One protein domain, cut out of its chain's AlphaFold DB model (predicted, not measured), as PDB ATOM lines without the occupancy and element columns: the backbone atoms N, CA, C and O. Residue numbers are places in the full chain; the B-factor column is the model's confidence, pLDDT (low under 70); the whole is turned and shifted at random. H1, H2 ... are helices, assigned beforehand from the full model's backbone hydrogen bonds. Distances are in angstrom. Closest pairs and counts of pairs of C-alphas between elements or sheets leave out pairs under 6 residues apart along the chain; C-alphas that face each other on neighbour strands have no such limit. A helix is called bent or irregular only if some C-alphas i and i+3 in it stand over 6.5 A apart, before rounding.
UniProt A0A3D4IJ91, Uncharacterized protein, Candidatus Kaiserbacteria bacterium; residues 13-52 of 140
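This is residues 13 to 52 of the 140 residues of an uncharacterized protein of Candidatus Kaiserbacteria bacterium (UniProt A0A3D4IJ91). What is the main picture? A long helix, H2, and a shorter helix, H1, make the two arms of an open, roughly L-shaped corner, with a five-residue link at the corner and no packing of one arm on the other. What is it made of, and how large is it? The printed part has 40 residues, with two named helices in the order H1, H2 and no named strand, and the class is all helix. It is only just extended, close to loose, with a radius of gyration of the C-alphas of 13.6 A, and it is only just elongated, with spans of 38 by 20 by 11 A.

Where is the longest helix? H2 holds residues 33 to 52, 28.1 A from first to last C-alpha, and ends with C-alpha 52 at (46.793, 4.922, -12.983). Where is the other helix? H1 holds residues 13 to 27, 20.9 A from first to last C-alpha, from C-alpha 13 at (58.100, -25.736, -2.387) to C-alpha 27 at (39.158, -33.169, -7.302).

How do H2 and H1 stand to each other? They are apart, with no C-alpha of the one within 8 A of the other. A tight link of 5 residues joins them. Which residues stand free? Residues 32 to 52, of which 33 to 52 belong to H2, stand free, and so do residues 13 to 19 of H1 and residues 24 to 29, of which 24 to 27 belong to H1. What do the helix backbones show? In H1 and H2 every O i to N i+4 pair is within hydrogen-bond range, and neither helix is bent.

How far does it reach? The two C-alphas farthest apart, those of Arg 27 and His 52, are 39.3 A apart. Is it whole, and how confident is the model? The printed part has no cut and no long link. The mean pLDDT of the printed part is 85.0, and no printed residue is under 70.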
ATOM      1  N   LEU A  13      59.285 -26.594  -2.421       95.69
ATOM      2  CA  LEU A  13      58.100 -25.736  -2.387       95.69
ATOM      3  C   LEU A  13      57.415 -25.667  -3.753       95.69
ATOM      4  O   LEU A  13      56.193 -25.781  -3.826       95.69
ATOM      5  N   LEU A  14      58.189 -25.535  -4.832       93.94
ATOM      6  CA  LEU A  14      57.663 -25.520  -6.194       93.94
ATOM      7  C   LEU A  14      56.990 -26.853  -6.547       93.94
ATOM      8  O   LEU A  14      55.856 -26.863  -7.021       93.94
ATOM      9  N   ALA A  15      57.651 -27.979  -6.277       95.25
ATOM     10  CA  ALA A  15      57.102 -29.308  -6.527       95.25
ATOM     11  C   ALA A  15      55.835 -29.565  -5.696       95.25
ATOM     12  O   ALA A  15      54.836 -30.048  -6.227       95.25
ATOM     13  N   GLY A  16      55.844 -29.183  -4.415       93.94
ATOM     14  CA  GLY A  16      54.679 -29.271  -3.537       93.94
ATOM     15  C   GLY A  16      53.509 -28.422  -4.034       93.94
ATOM     16  O   GLY A  16      52.376 -28.898  -4.074       93.94
ATOM     17  N   PHE A  17      53.777 -27.198  -4.490       90.75
ATOM     18  CA  PHE A  17      52.771 -26.321  -5.087       90.75
ATOM     19  C   PHE A  17      52.160 -26.917  -6.364       90.75
ATOM     20  O   PHE A  17      50.938 -26.903  -6.533       90.75
ATOM     21  N   LEU A  18      52.986 -27.478  -7.251       92.19
ATOM     22  CA  LEU A  18      52.514 -28.136  -8.470       92.19
ATOM     23  C   LEU A  18      51.677 -29.379  -8.151       92.19
ATOM     24  O   LEU A  18      50.606 -29.558  -8.730       92.19
ATOM     25  N   ALA A  19      52.121 -30.204  -7.199       91.56
ATOM     26  CA  ALA A  19      51.385 -31.380  -6.746       91.56
ATOM     27  C   ALA A  19      50.027 -31.002  -6.135       91.56
ATOM     28  O   ALA A  19      49.011 -31.607  -6.478       91.56
ATOM     29  N   LEU A  20      49.992 -29.964  -5.294       88.69
ATOM     30  CA  LEU A  20      48.759 -29.428  -4.717       88.69
ATOM     31  C   LEU A  20      47.809 -28.917  -5.809       88.69
ATOM     32  O   LEU A  20      46.629 -29.255  -5.814       88.69
ATOM     33  N   THR A  21      48.332 -28.180  -6.787       86.25
ATOM     34  CA  THR A  21      47.539 -27.651  -7.905       86.25
ATOM     35  C   THR A  21      46.961 -28.777  -8.769       86.25
ATOM     36  O   THR A  21      45.785 -28.749  -9.131       86.25
ATOM     37  N   ALA A  22      47.759 -29.805  -9.072       87.94
ATOM     38  CA  ALA A  22      47.304 -30.977  -9.815       87.94
ATOM     39  C   ALA A  22      46.248 -31.778  -9.035       87.94
ATOM     40  O   ALA A  22      45.293 -32.294  -9.619       87.94
ATOM     41  N   TYR A  23      46.395 -31.859  -7.714       90.38
ATOM     42  CA  TYR A  23      45.426 -32.498  -6.832       90.38
ATOM     43  C   TYR A  23      44.080 -31.759  -6.812       90.38
ATOM     44  O   TYR A  23      43.033 -32.387  -6.975       90.38
ATOM     45  N   GLU A  24      44.100 -30.432  -6.689       89.50
ATOM     46  CA  GLU A  24      42.898 -29.592  -6.768       89.50
ATOM     47  C   GLU A  24      42.206 -29.705  -8.130       89.50
ATOM     48  O   GLU A  24      40.983 -29.840  -8.193       89.50
ATOM     49  N   ALA A  25      42.982 -29.718  -9.221       86.94
ATOM     50  CA  ALA A  25      42.457 -29.881 -10.576       86.94
ATOM     51  C   ALA A  25      41.732 -31.225 -10.758       86.94
ATOM     52  O   ALA A  25      40.687 -31.276 -11.400       86.94
ATOM     53  N   ARG A  26      42.250 -32.305 -10.156       87.44
ATOM     54  CA  ARG A  26      41.636 -33.642 -10.222       87.44
ATOM     55  C   ARG A  26      40.383 -33.779  -9.360       87.44
ATOM     56  O   ARG A  26      39.474 -34.505  -9.744       87.44
ATOM     57  N   ARG A  27      40.327 -33.119  -8.200       85.19
ATOM     58  CA  ARG A  27      39.158 -33.169  -7.302       85.19
ATOM     59  C   ARG A  27      38.054 -32.179  -7.662       85.19
ATOM     60  O   ARG A  27      36.964 -32.285  -7.113       85.19
ATOM     61  N   GLY A  28      38.327 -31.198  -8.523       81.81
ATOM     62  CA  GLY A  28      37.379 -30.125  -8.845       81.81
ATOM     63  C   GLY A  28      37.103 -29.171  -7.674       81.81
ATOM     64  O   GLY A  28      36.299 -28.251  -7.800       81.81
ATOM     65  N   THR A  29      37.782 -29.354  -6.538       80.88
ATOM     66  CA  THR A  29      37.677 -28.510  -5.346       80.88
ATOM     67  C   THR A  29      38.961 -27.708  -5.197       80.88
ATOM     68  O   THR A  29      40.027 -28.279  -4.966       80.88
ATOM     69  N   ARG A  30      38.866 -26.382  -5.309       79.19
ATOM     70  CA  ARG A  30      39.993 -25.468  -5.079       79.19
ATOM     71  C   ARG A  30      40.125 -25.192  -3.585       79.19
ATOM     72  O   ARG A  30      39.228 -24.581  -2.996       79.19
ATOM     73  N   LEU A  31      41.226 -25.620  -2.972       74.81
ATOM     74  CA  LEU A  31      41.510 -25.245  -1.589       74.81
ATOM     75  C   LEU A  31      41.768 -23.733  -1.553       74.81
ATOM     76  O   LEU A  31      42.356 -23.156  -2.465       74.81
ATOM     77  N   TYR A  32      41.250 -23.063  -0.524       75.31
ATOM     78  CA  TYR A  32      41.389 -21.611  -0.343       75.31
ATOM     79  C   TYR A  32      40.831 -20.729  -1.473       75.31
ATOM     80  O   TYR A  32      41.207 -19.560  -1.569       75.31
ATOM     81  N   ALA A  33      39.891 -21.217  -2.291       79.12
ATOM     82  CA  ALA A  33      39.299 -20.441  -3.390       79.12
ATOM     83  C   ALA A  33      38.807 -19.045  -2.958       79.12
ATOM     84  O   ALA A  33      39.085 -18.050  -3.625       79.12
ATOM     85  N   ALA A  34      38.139 -18.959  -1.803       79.69
ATOM     86  CA  ALA A  34      37.636 -17.698  -1.260       79.69
ATOM     87  C   ALA A  34      38.763 -16.740  -0.839       79.69
ATOM     88  O   ALA A  34      38.669 -15.532  -1.044       79.69
ATOM     89  N   GLN A  35      39.841 -17.266  -0.257       81.19
ATOM     90  CA  GLN A  35      40.971 -16.460   0.199       81.19
ATOM     91  C   GLN A  35      41.813 -15.980  -0.990       81.19
ATOM     92  O   GLN A  35      42.212 -14.820  -1.033       81.19
ATOM     93  N   ARG A  36      41.980 -16.835  -2.005       79.38
ATOM     94  CA  ARG A  36      42.662 -16.513  -3.261       79.38
ATOM     95  C   ARG A  36      41.897 -15.465  -4.067       79.38
ATOM     96  O   ARG A  36      42.499 -14.501  -4.510       79.38
ATOM     97  N   ALA A  37      40.568 -15.567  -4.141       85.38
ATOM     98  CA  ALA A  37      39.727 -14.553  -4.780       85.38
ATOM     99  C   ALA A  37      39.838 -13.176  -4.099       85.38
ATOM    100  O   ALA A  37      39.875 -12.152  -4.778       85.38
ATOM    101  N   ARG A  38      39.938 -13.137  -2.761       86.69
ATOM    102  CA  ARG A  38      40.189 -11.889  -2.016       86.69
ATOM    103  C   ARG A  38      41.575 -11.322  -2.315       86.69
ATOM    104  O   ARG A  38      41.715 -10.114  -2.478       86.69
ATOM    105  N   MET A  39      42.585 -12.184  -2.393       83.62
ATOM    106  CA  MET A  39      43.952 -11.771  -2.693       83.62
ATOM    107  C   MET A  39      44.069 -11.236  -4.124       83.62
ATOM    108  O   MET A  39      44.591 -10.143  -4.308       83.62
ATOM    109  N   ASP A  40      43.487 -11.926  -5.105       87.56
ATOM    110  CA  ASP A  40      43.434 -11.478  -6.501       87.56
ATOM    111  C   ASP A  40      42.677 -10.151  -6.642       87.56
ATOM    112  O   ASP A  40      43.102  -9.278  -7.394       87.56
ATOM    113  N   ALA A  41      41.580  -9.952  -5.902       87.94
ATOM    114  CA  ALA A  41      40.856  -8.681  -5.895       87.94
ATOM    115  C   ALA A  41      41.712  -7.530  -5.338       87.94
ATOM    116  O   ALA A  41      41.717  -6.431  -5.894       87.94
ATOM    117  N   ASN A  42      42.472  -7.789  -4.271       87.50
ATOM    118  CA  ASN A  42      43.395  -6.810  -3.703       87.50
ATOM    119  C   ASN A  42      44.555  -6.510  -4.657       87.50
ATOM    120  O   ASN A  42      44.886  -5.344  -4.849       87.50
ATOM    121  N   ILE A  43      45.131  -7.536  -5.288       87.50
ATOM    122  CA  ILE A  43      46.209  -7.377  -6.268       87.50
ATOM    123  C   ILE A  43      45.715  -6.560  -7.457       87.50
ATOM    124  O   ILE A  43      46.361  -5.582  -7.800       87.50
ATOM    125  N   LYS A  44      44.537  -6.863  -8.015       87.75
ATOM    126  CA  LYS A  44      43.939  -6.071  -9.101       87.75
ATOM    127  C   LYS A  44      43.712  -4.616  -8.711       87.75
ATOM    128  O   LYS A  44      43.911  -3.722  -9.523       87.75
ATOM    129  N   ARG A  45      43.294  -4.360  -7.469       84.12
ATOM    130  CA  ARG A  45      43.129  -2.992  -6.964       84.12
ATOM    131  C   ARG A  45      44.475  -2.273  -6.874       84.12
ATOM    132  O   ARG A  45      44.556  -1.119  -7.272       84.12
ATOM    133  N   VAL A  46      45.513  -2.940  -6.378       83.56
ATOM    134  CA  VAL A  46      46.869  -2.379  -6.310       83.56
ATOM    135  C   VAL A  46      47.435  -2.159  -7.710       83.56
ATOM    136  O   VAL A  46      47.935  -1.079  -7.980       83.56
ATOM    137  N   GLU A  47      47.298  -3.121  -8.615       83.25
ATOM    138  CA  GLU A  47      47.698  -3.013 -10.020       83.25
ATOM    139  C   GLU A  47      46.999  -1.840 -10.711       83.25
ATOM    140  O   GLU A  47      47.657  -1.036 -11.360       83.25
ATOM    141  N   PHE A  48      45.690  -1.676 -10.503       82.25
ATOM    142  CA  PHE A  48      44.937  -0.541 -11.029       82.25
ATOM    143  C   PHE A  48      45.450   0.797 -10.484       82.25
ATOM    144  O   PHE A  48      45.650   1.734 -11.250       82.25
ATOM    145  N   ILE A  49      45.704   0.876  -9.173       77.06
ATOM    146  CA  ILE A  49      46.263   2.069  -8.523       77.06
ATOM    147  C   ILE A  49      47.661   2.372  -9.073       77.06
ATOM    148  O   ILE A  49      47.945   3.515  -9.411       77.06
ATOM    149  N   LEU A  50      48.521   1.363  -9.207       74.75
ATOM    150  CA  LEU A  50      49.877   1.531  -9.723       74.75
ATOM    151  C   LEU A  50      49.893   1.889 -11.216       74.75
ATOM    152  O   LEU A  50      50.760   2.631 -11.648       74.75
ATOM    153  N   ALA A  51      48.947   1.383 -12.008       76.56
ATOM    154  CA  ALA A  51      48.853   1.683 -13.435       76.56
ATOM    155  C   ALA A  51      48.259   3.073 -13.720       76.56
ATOM    156  O   ALA A  51      48.549   3.650 -14.763       76.56
ATOM    157  N   HIS A  52      47.409   3.597 -12.829       76.81
ATOM    158  CA  HIS A  52      46.793   4.922 -12.983       76.81
ATOM    159  C   HIS A  52      47.552   6.049 -12.285       76.81
ATOM    160  O   HIS A  52      47.383   7.208 -12.657       76.81
TER     161      HIS A  52